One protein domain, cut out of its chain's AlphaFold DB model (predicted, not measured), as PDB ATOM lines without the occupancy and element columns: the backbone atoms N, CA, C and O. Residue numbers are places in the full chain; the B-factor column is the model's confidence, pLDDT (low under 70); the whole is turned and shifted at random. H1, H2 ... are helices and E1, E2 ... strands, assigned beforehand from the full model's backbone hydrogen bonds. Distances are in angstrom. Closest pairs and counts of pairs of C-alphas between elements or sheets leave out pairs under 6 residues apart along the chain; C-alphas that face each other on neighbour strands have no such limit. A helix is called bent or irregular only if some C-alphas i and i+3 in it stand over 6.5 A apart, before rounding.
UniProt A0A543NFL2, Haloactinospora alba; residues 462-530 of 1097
ATOM      1  N   ASP A 462     -15.382  35.092  23.522       75.44
ATOM      2  CA  ASP A 462     -16.649  34.842  22.829       75.44
ATOM      3  C   ASP A 462     -16.570  35.109  21.313       75.44
ATOM      4  O   ASP A 462     -17.598  35.140  20.637       75.44
ATOM      5  N   GLN A 463     -15.371  35.292  20.736       74.88
ATOM      6  CA  GLN A 463     -15.219  35.791  19.358       74.88
ATOM      7  C   GLN A 463     -15.759  34.841  18.283       74.88
ATOM      8  O   GLN A 463     -16.097  35.292  17.190       74.88
ATOM      9  N   GLN A 464     -15.816  33.541  18.575       78.38
ATOM     10  CA  GLN A 464     -16.320  32.506  17.665       78.38
ATOM     11  C   GLN A 464     -17.639  31.885  18.152       78.38
ATOM     12  O   GLN A 464     -18.123  30.928  17.557       78.38
ATOM     13  N   LEU A 465     -18.237  32.427  19.221       89.69
ATOM     14  CA  LEU A 465     -19.452  31.883  19.814       89.69
ATOM     15  C   LEU A 465     -20.676  32.224  18.956       89.69
ATOM     16  O   LEU A 465     -20.967  33.386  18.675       89.69
ATOM     17  N   THR A 466     -21.420  31.205  18.539       94.44
ATOM     18  CA  THR A 466     -22.700  31.346  17.831       94.44
ATOM     19  C   THR A 466     -23.595  30.190  18.232       94.44
ATOM     20  O   THR A 466     -23.360  29.057  17.827       94.44
ATOM     21  N   ASN A 467     -24.610  30.468  19.048       94.06
ATOM     22  CA  ASN A 467     -25.522  29.458  19.594       94.06
ATOM     23  C   ASN A 467     -26.969  29.614  19.101       94.06
ATOM     24  O   ASN A 467     -27.856  28.878  19.528       94.06
ATOM     25  N   ASP A 468     -27.196  30.550  18.184       96.25
ATOM     26  CA  ASP A 468     -28.456  30.809  17.499       96.25
ATOM     27  C   ASP A 468     -28.138  31.259  16.070       96.25
ATOM     28  O   ASP A 468     -27.549  32.321  15.874       96.25
ATOM     29  N   PHE A 469     -28.478  30.450  15.068       96.81
ATOM     30  CA  PHE A 469     -28.132  30.739  13.679       96.81
ATOM     31  C   PHE A 469     -29.329  30.605  12.750       96.81
ATOM     32  O   PHE A 469     -30.066  29.623  12.811       96.81
ATOM     33  N   THR A 470     -29.504  31.581  11.859       97.31
ATOM     34  CA  THR A 470     -30.510  31.535  10.790       97.31
ATOM     35  C   THR A 470     -29.836  31.354   9.433       97.31
ATOM     36  O   THR A 470     -29.135  32.244   8.957       97.31
ATOM     37  N   ALA A 471     -30.061  30.201   8.806       95.75
ATOM     38  CA  ALA A 471     -29.628  29.914   7.446       95.75
ATOM     39  C   ALA A 471     -30.761  30.231   6.467       95.75
ATOM     40  O   ALA A 471     -31.870  29.719   6.615       95.75
ATOM     41  N   SER A 472     -30.486  31.038   5.447       96.50
ATOM     42  CA  SER A 472     -31.432  31.328   4.363       96.50
ATOM     43  C   SER A 472     -30.919  30.818   3.025       96.50
ATOM     44  O   SER A 472     -29.719  30.845   2.767       96.50
ATOM     45  N   ARG A 473     -31.809  30.388   2.132       94.06
ATOM     46  CA  ARG A 473     -31.452  30.086   0.741       94.06
ATOM     47  C   ARG A 473     -31.656  31.318  -0.129       94.06
ATOM     48  O   ARG A 473     -32.618  32.062   0.067       94.06
ATOM     49  N   GLN A 474     -30.793  31.534  -1.123       89.00
ATOM     50  CA  GLN A 474     -31.031  32.584  -2.115       89.00
ATOM     51  C   GLN A 474     -32.394  32.372  -2.803       89.00
ATOM     52  O   GLN A 474     -32.644  31.320  -3.386       89.00
ATOM     53  N   ASP A 475     -33.277  33.372  -2.699       83.62
ATOM     54  CA  ASP A 475     -34.651  33.346  -3.224       83.62
ATOM     55  C   ASP A 475     -35.517  32.163  -2.714       83.62
ATOM     56  O   ASP A 475     -36.488  31.776  -3.371       83.62
ATOM     57  N   GLY A 476     -35.172  31.582  -1.555       88.44
ATOM     58  CA  GLY A 476     -35.867  30.449  -0.932       88.44
ATOM     59  C   GLY A 476     -36.312  30.715   0.508       88.44
ATOM     60  O   GLY A 476     -36.577  31.858   0.890       88.44
ATOM     61  N   GLY A 477     -36.440  29.642   1.288       93.00
ATOM     62  CA  GLY A 477     -36.813  29.696   2.698       93.00
ATOM     63  C   GLY A 477     -35.668  30.104   3.627       93.00
ATOM     64  O   GLY A 477     -34.529  30.340   3.214       93.00
ATOM     65  N   GLU A 478     -35.986  30.162   4.919       95.31
ATOM     66  CA  GLU A 478     -35.017  30.299   6.003       95.31
ATOM     67  C   GLU A 478     -35.337  29.308   7.122       95.31
ATOM     68  O   GLU A 478     -36.503  29.019   7.404       95.31
ATOM     69  N   VAL A 479     -34.294  28.783   7.758       93.56
ATOM     70  CA  VAL A 479     -34.378  27.892   8.915       93.56
ATOM     71  C   VAL A 479     -33.486  28.445  10.012       93.56
ATOM     72  O   VAL A 479     -32.351  28.852   9.769       93.56
ATOM     73  N   ARG A 480     -34.005  28.449  11.239       94.06
ATOM     74  CA  ARG A 480     -33.283  28.875  12.435       94.06
ATOM     75  C   ARG A 480     -33.028  27.684  13.345       94.06
ATOM     76  O   ARG A 480     -33.948  26.912  13.602       94.06
ATOM     77  N   TYR A 481     -31.804  27.575  13.842       89.50
ATOM     78  CA  TYR A 481     -31.390  26.560  14.803       89.50
ATOM     79  C   TYR A 481     -30.816  27.227  16.056       89.50
ATOM     80  O   TYR A 481     -30.000  28.144  15.958       89.50
ATOM     81  N   GLU A 482     -31.245  26.771  17.232       92.69
ATOM     82  CA  GLU A 482     -30.808  27.284  18.532       92.69
ATOM     83  C   GLU A 482     -30.240  26.151  19.388       92.69
ATOM     84  O   GLU A 482     -30.841  25.081  19.498       92.69
ATOM     85  N   ARG A 483     -29.117  26.400  20.067       86.62
ATOM     86  CA  ARG A 483     -28.633  25.519  21.132       86.62
ATOM     87  C   ARG A 483     -29.342  25.870  22.434       86.62
ATOM     88  O   ARG A 483     -28.934  26.786  23.147       86.62
ATOM     89  N   GLU A 484     -30.397  25.127  22.744       83.69
ATOM     90  CA  GLU A 484     -31.271  25.397  23.892       83.69
ATOM     91  C   GLU A 484     -30.681  24.972  25.246       83.69
ATOM     92  O   GLU A 484     -31.071  25.534  26.269       83.69
ATOM     93  N   ASN A 485     -29.726  24.031  25.264       76.56
ATOM     94  CA  ASN A 485     -29.180  23.425  26.488       76.56
ATOM     95  C   ASN A 485     -27.640  23.322  26.489       76.56
ATOM     96  O   ASN A 485     -26.977  23.337  25.443       76.56
ATOM     97  N   GLY A 486     -27.070  23.218  27.691       77.62
ATOM     98  CA  GLY A 486     -25.629  23.114  27.934       77.62
ATOM     99  C   GLY A 486     -24.937  24.445  28.269       77.62
ATOM    100  O   GLY A 486     -25.542  25.515  28.162       77.62
ATOM    101  N   PRO A 487     -23.648  24.394  28.657       83.75
ATOM    102  CA  PRO A 487     -22.921  25.533  29.224       83.75
ATOM    103  C   PRO A 487     -22.799  26.722  28.266       83.75
ATOM    104  O   PRO A 487     -22.774  27.856  28.725       83.75
ATOM    105  N   VAL A 488     -22.796  26.477  26.952       88.50
ATOM    106  CA  VAL A 488     -22.717  27.499  25.889       88.50
ATOM    107  C   VAL A 488     -24.058  27.726  25.161       88.50
ATOM    108  O   VAL A 488     -24.099  28.214  24.031       88.50
ATOM    109  N   SER A 489     -25.178  27.371  25.801       88.75
ATOM    110  CA  SER A 489     -26.537  27.544  25.265       88.75
ATOM    111  C   SER A 489     -27.031  28.992  25.264       88.75
ATOM    112  O   SER A 489     -26.436  29.874  25.888       88.75
ATOM    113  N   VAL A 490     -28.176  29.213  24.608       93.50
ATOM    114  CA  VAL A 490     -28.891  30.501  24.573       93.50
ATOM    115  C   VAL A 490     -29.484  30.920  25.928       93.50
ATOM    116  O   VAL A 490     -29.991  32.039  26.037       93.50
ATOM    117  N   GLN A 491     -29.465  30.050  26.947       91.81
ATOM    118  CA  GLN A 491     -29.980  30.362  28.284       91.81
ATOM    119  C   GLN A 491     -29.098  31.392  28.999       91.81
ATOM    120  O   GLN A 491     -27.890  31.461  28.775       91.81
ATOM    121  N   ASP A 492     -29.688  32.179  29.901       93.56
ATOM    122  CA  ASP A 492     -28.925  33.119  30.724       93.56
ATOM    123  C   ASP A 492     -28.003  32.379  31.720       93.56
ATOM    124  O   ASP A 492     -28.356  31.302  32.225       93.56
ATOM    125  N   PRO A 493     -26.847  32.967  32.087       88.62
ATOM    126  CA  PRO A 493     -26.015  32.439  33.163       88.62
ATOM    127  C   PRO A 493     -26.811  32.240  34.469       88.62
ATOM    128  O   PRO A 493     -27.589  33.120  34.854       88.62
ATOM    129  N   PRO A 494     -26.603  31.130  35.205       87.06
ATOM    130  CA  PRO A 494     -25.510  30.163  35.054       87.06
ATOM    131  C   PRO A 494     -25.810  28.964  34.136       87.06
ATOM    132  O   PRO A 494     -24.947  28.102  34.007       87.06
ATOM    133  N   ASN A 495     -27.004  28.875  33.539       79.31
ATOM    134  CA  ASN A 495     -27.424  27.697  32.765       79.31
ATOM    135  C   ASN A 495     -26.976  27.743  31.290       79.31
ATOM    136  O   ASN A 495     -27.042  26.735  30.594       79.31
ATOM    137  N   GLY A 496     -26.514  28.906  30.830       87.94
ATOM    138  CA  GLY A 496     -25.895  29.124  29.527       87.94
ATOM    139  C   GLY A 496     -25.050  30.400  29.531       87.94
ATOM    140  O   GLY A 496     -24.730  30.948  30.591       87.94
ATOM    141  N   VAL A 497     -24.710  30.895  28.343       91.06
ATOM    142  CA  VAL A 497     -23.897  32.114  28.135       91.06
ATOM    143  C   VAL A 497     -24.715  33.295  27.612       91.06
ATOM    144  O   VAL A 497     -24.174  34.383  27.410       91.06
ATOM    145  N   GLY A 498     -26.022  33.109  27.428       93.38
ATOM    146  CA  GLY A 498     -26.899  34.031  26.719       93.38
ATOM    147  C   GLY A 498     -26.854  33.823  25.204       93.38
ATOM    148  O   GLY A 498     -26.138  32.973  24.680       93.38
ATOM    149  N   ARG A 499     -27.666  34.594  24.479       95.25
ATOM    150  CA  ARG A 499     -27.892  34.423  23.037       95.25
ATOM    151  C   ARG A 499     -26.848  35.157  22.184       95.25
ATOM    152  O   ARG A 499     -26.724  36.377  22.289       95.25
ATOM    153  N   TYR A 500     -26.199  34.425  21.282       95.94
ATOM    154  CA  TYR A 500     -25.255  34.907  20.269       95.94
ATOM    155  C   TYR A 500     -25.776  34.531  18.883       95.94
ATOM    156  O   TYR A 500     -25.723  33.368  18.480       95.94
ATOM    157  N   THR A 501     -26.315  35.527  18.179       96.44
ATOM    158  CA  THR A 501     -27.019  35.342  16.905       96.44
ATOM    159  C   THR A 501     -26.088  35.458  15.702       96.44
ATOM    160  O   THR A 501     -25.361  36.447  15.595       96.44
ATOM    161  N   GLY A 502     -26.207  34.540  14.748       95.88
ATOM    162  CA  GLY A 502     -25.631  34.646  13.408       95.88
ATOM    163  C   GLY A 502     -26.675  34.411  12.314       95.88
ATOM    164  O   GLY A 502     -27.753  33.867  12.558       95.88
ATOM    165  N   SER A 503     -26.370  34.843  11.094       96.62
ATOM    166  CA  SER A 503     -27.208  34.555   9.930       96.62
ATOM    167  C   SER A 503     -26.401  34.610   8.643       96.62
ATOM    168  O   SER A 503     -25.562  35.502   8.501       96.62
ATOM    169  N   GLU A 504     -26.706  33.734   7.690       97.12
ATOM    170  CA  GLU A 504     -26.052  33.713   6.380       97.12
ATOM    171  C   GLU A 504     -26.984  33.176   5.286       97.12
ATOM    172  O   GLU A 504     -27.873  32.362   5.548       97.12
ATOM    173  N   THR A 505     -26.776  33.646   4.050       96.56
ATOM    174  CA  THR A 505     -27.487  33.158   2.863       96.56
ATOM    175  C   THR A 505     -26.612  32.189   2.078       96.56
ATOM    176  O   THR A 505     -25.544  32.572   1.608       96.56
ATOM    177  N   PHE A 506     -27.102  30.969   1.863       90.00
ATOM    178  CA  PHE A 506     -26.403  29.890   1.174       90.00
ATOM    179  C   PHE A 506     -26.987  29.609  -0.214       90.00
ATOM    180  O   PHE A 506     -28.178  29.805  -0.482       90.00
ATOM    181  N   ASN A 507     -26.135  29.086  -1.093       86.19
ATOM    182  CA  ASN A 507     -26.521  28.576  -2.405       86.19
ATOM    183  C   ASN A 507     -26.709  27.050  -2.342       86.19
ATOM    184  O   ASN A 507     -25.850  26.294  -2.791       86.19
ATOM    185  N   VAL A 508     -27.807  26.608  -1.723       79.62
ATOM    186  CA  VAL A 508     -28.177  25.188  -1.576       79.62
ATOM    187  C   VAL A 508     -29.265  24.776  -2.581       79.62
ATOM    188  O   VAL A 508     -30.083  25.596  -3.008       79.62
ATOM    189  N   ALA A 509     -29.286  23.501  -2.980       68.00
ATOM    190  CA  ALA A 509     -30.154  22.971  -4.036       68.00
ATOM    191  C   ALA A 509     -31.643  22.916  -3.645       68.00
ATOM    192  O   ALA A 509     -32.503  23.083  -4.516       68.00
ATOM    193  N   SER A 510     -31.956  22.786  -2.352       79.62
ATOM    194  CA  SER A 510     -33.313  22.899  -1.792       79.62
ATOM    195  C   SER A 510     -33.302  23.514  -0.386       79.62
ATOM    196  O   SER A 510     -32.250  23.626   0.247       79.62
ATOM    197  N   ASP A 511     -34.477  23.924   0.104       82.19
ATOM    198  CA  ASP A 511     -34.643  24.415   1.482       82.19
ATOM    199  C   ASP A 511     -34.397  23.305   2.526       82.19
ATOM    200  O   ASP A 511     -34.071  23.610   3.671       82.19
ATOM    201  N   ASP A 512     -34.469  22.026   2.129       79.88
ATOM    202  CA  ASP A 512     -34.247  20.871   3.015       79.88
ATOM    203  C   ASP A 512     -32.802  20.780   3.533       79.88
ATOM    204  O   ASP A 512     -32.548  20.083   4.505       79.88
ATOM    205  N   GLN A 513     -31.859  21.505   2.921       81.31
ATOM    206  CA  GLN A 513     -30.458  21.581   3.361       81.31
ATOM    207  C   GLN A 513     -30.201  22.711   4.372       81.31
ATOM    208  O   GLN A 513     -29.115  22.809   4.944       81.31
ATOM    209  N   LEU A 514     -31.163  23.622   4.569       86.56
ATOM    210  CA  LEU A 514     -31.015  24.746   5.497       86.56
ATOM    211  C   LEU A 514     -30.920  24.325   6.974       86.56
ATOM    212  O   LEU A 514     -30.142  24.964   7.688       86.56
ATOM    213  N   PRO A 515     -31.622  23.273   7.455       84.38
ATOM    214  CA  PRO A 515     -31.382  22.725   8.788       84.38
ATOM    215  C   PRO A 515     -29.916  22.320   8.998       84.38
ATOM    216  O   PRO A 515     -29.349  22.657  10.041       84.38
ATOM    217  N   SER A 516     -29.272  21.729   7.983       81.88
ATOM    218  CA  SER A 516     -27.884  21.250   8.069       81.88
ATOM    219  C   SER A 516     -26.928  22.418   8.197       81.88
ATOM    220  O   SER A 516     -26.027  22.404   9.032       81.88
ATOM    221  N   GLN A 517     -27.158  23.463   7.398       88.25
ATOM    222  CA  GLN A 517     -26.375  24.695   7.443       88.25
ATOM    223  C   GLN A 517     -26.527  25.398   8.796       88.25
ATOM    224  O   GLN A 517     -25.531  25.738   9.434       88.25
ATOM    225  N   ALA A 518     -27.759  25.579   9.280       89.44
ATOM    226  CA  ALA A 518     -27.994  26.229  10.565       89.44
ATOM    227  C   ALA A 518     -27.385  25.431  11.733       89.44
ATOM    228  O   ALA A 518     -26.691  26.004  12.577       89.44
ATOM    229  N   GLY A 519     -27.580  24.109  11.742       86.38
ATOM    230  CA  GLY A 519     -27.005  23.205  12.737       86.38
ATOM    231  C   GLY A 519     -25.475  23.195  12.713       86.38
ATOM    232  O   GLY A 519     -24.849  23.292  13.765       86.38
ATOM    233  N   TRP A 520     -24.857  23.169  11.527       86.44
ATOM    234  CA  TRP A 520     -23.399  23.175  11.368       86.44
ATOM    235  C   TRP A 520     -22.747  24.449  11.913       86.44
ATOM    236  O   TRP A 520     -21.720  24.396  12.593       86.44
ATOM    237  N   HIS A 521     -23.351  25.610  11.657       90.38
ATOM    238  CA  HIS A 521     -22.833  26.878  12.170       90.38
ATOM    239  C   HIS A 521     -22.959  26.982  13.695       90.38
ATOM    240  O   HIS A 521     -22.025  27.457  14.342       90.38
ATOM    241  N   VAL A 522     -24.051  26.475  14.279       90.31
ATOM    242  CA  VAL A 522     -24.183  26.387  15.742       90.31
ATOM    243  C   VAL A 522     -23.226  25.356  16.343       90.31
ATOM    244  O   VAL A 522     -22.646  25.623  17.391       90.31
ATOM    245  N   HIS A 523     -22.994  24.213  15.694       86.50
ATOM    246  CA  HIS A 523     -22.017  23.218  16.149       86.50
ATOM    247  C   HIS A 523     -20.615  23.834  16.269       86.50
ATOM    248  O   HIS A 523     -20.056  23.865  17.367       86.50
ATOM    249  N   LYS A 524     -20.100  24.426  15.181       86.38
ATOM    250  CA  LYS A 524     -18.794  25.110  15.180       86.38
ATOM    251  C   LYS A 524     -18.716  26.202  16.245       86.38
ATOM    252  O   LYS A 524     -17.709  26.327  16.934       86.38
ATOM    253  N   GLY A 525     -19.791  26.978  16.393       88.94
ATOM    254  CA  GLY A 525     -19.855  28.092  17.331       88.94
ATOM    255  C   GLY A 525     -20.048  27.696  18.792       88.94
ATOM    256  O   GLY A 525     -20.054  28.577  19.644       88.94
ATOM    257  N   THR A 526     -20.241  26.413  19.114       88.31
ATOM    258  CA  THR A 526     -20.557  25.970  20.482       88.31
ATOM    259  C   THR A 526     -19.672  24.822  20.977       88.31
ATOM    260  O   THR A 526     -20.041  24.088  21.898       88.31
ATOM    261  N   VAL A 527     -18.474  24.676  20.410       85.44
ATOM    262  CA  VAL A 527     -17.449  23.775  20.954       85.44
ATOM    263  C   VAL A 527     -16.943  24.322  22.291       85.44
ATOM    264  O   VAL A 527     -16.293  25.365  22.346       85.44
ATOM    265  N   ASP A 528     -17.240  23.616  23.385       82.81
ATOM    266  CA  ASP A 528     -16.870  24.009  24.754       82.81
ATOM    267  C   ASP A 528     -15.432  23.568  25.089       82.81
ATOM    268  O   ASP A 528     -15.186  22.679  25.910       82.81
ATOM    269  N   LYS A 529     -14.462  24.154  24.375       81.19
ATOM    270  CA  LYS A 529     -13.023  23.906  24.539       81.19
ATOM    271  C   LYS A 529     -12.234  25.208  24.509       81.19
ATOM    272  O   LYS A 529     -12.612  26.186  23.873       81.19
ATOM    273  N   ALA A 530     -11.088  25.201  25.185       80.38
ATOM    274  CA  ALA A 530     -10.162  26.325  25.159       80.38
ATOM    275  C   ALA A 530      -9.555  26.507  23.757       80.38
ATOM    276  O   ALA A 530      -9.089  25.543  23.150       80.38
TER     277      ALA A 530
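What this domain is: This is residues 462 to 530 of the 1097 residues of a protein of Haloactinospora alba (UniProt A0A543NFL2). A narrow three-stranded sheet has helix H1 slanting over one face and the other face bare, a two-layer form; the loop of residues 483 to 500 lies beyond one end. The printed part has 69 residues, with E1, E2, E3, then H1; the mixed sheet runs E2 E1 E3. The class is mixed, helices and strands, with under half of the residues in named elements. It is compact, radius of gyration of the C-alphas 12.5 A, yet elongated, 39 by 20 by 16 A.

How they stand to each other: Inner strand E1, residues 468 to 473, forms an antiparallel hairpin with E2, residues 478 to 482; N 471 and O 479 are 2.8 A apart. E3, residues 501 to 506, is parallel to E1; N 502 and O 468 are 2.8 A apart. H1, residues 511 to 525, is on the sheet, height 7.0 A, over E2 and E1 and only just not over E3, on which 2 of its C-alphas fall. It runs only just slantwise, at 32 degrees to E1 on the local plane. The closest C-alphas of E1 and H1, Ala 471 and Ala 518, are 5.1 A apart. In H1, 9 of 11 O i to N i+4 pairs are within hydrogen-bond range.

Where its parts are: E1 spans 17.0 A from C-alpha 468 at (-28.456, 30.809, 17.499), E2 13.6 A, E3 16.7 A. H1 spans 22.0 A to C-alpha 525 at (-19.855, 28.092, 17.331) and is only just irregular: C-alphas 512 and 515 are 6.7 A apart.

The domain as a whole: The farthest C-alphas, Pro 494 and Ala 509, are 40.0 A apart. The printed part has no cut; E2 to E3 is a long link. Residue 509 alone has pLDDT under 70.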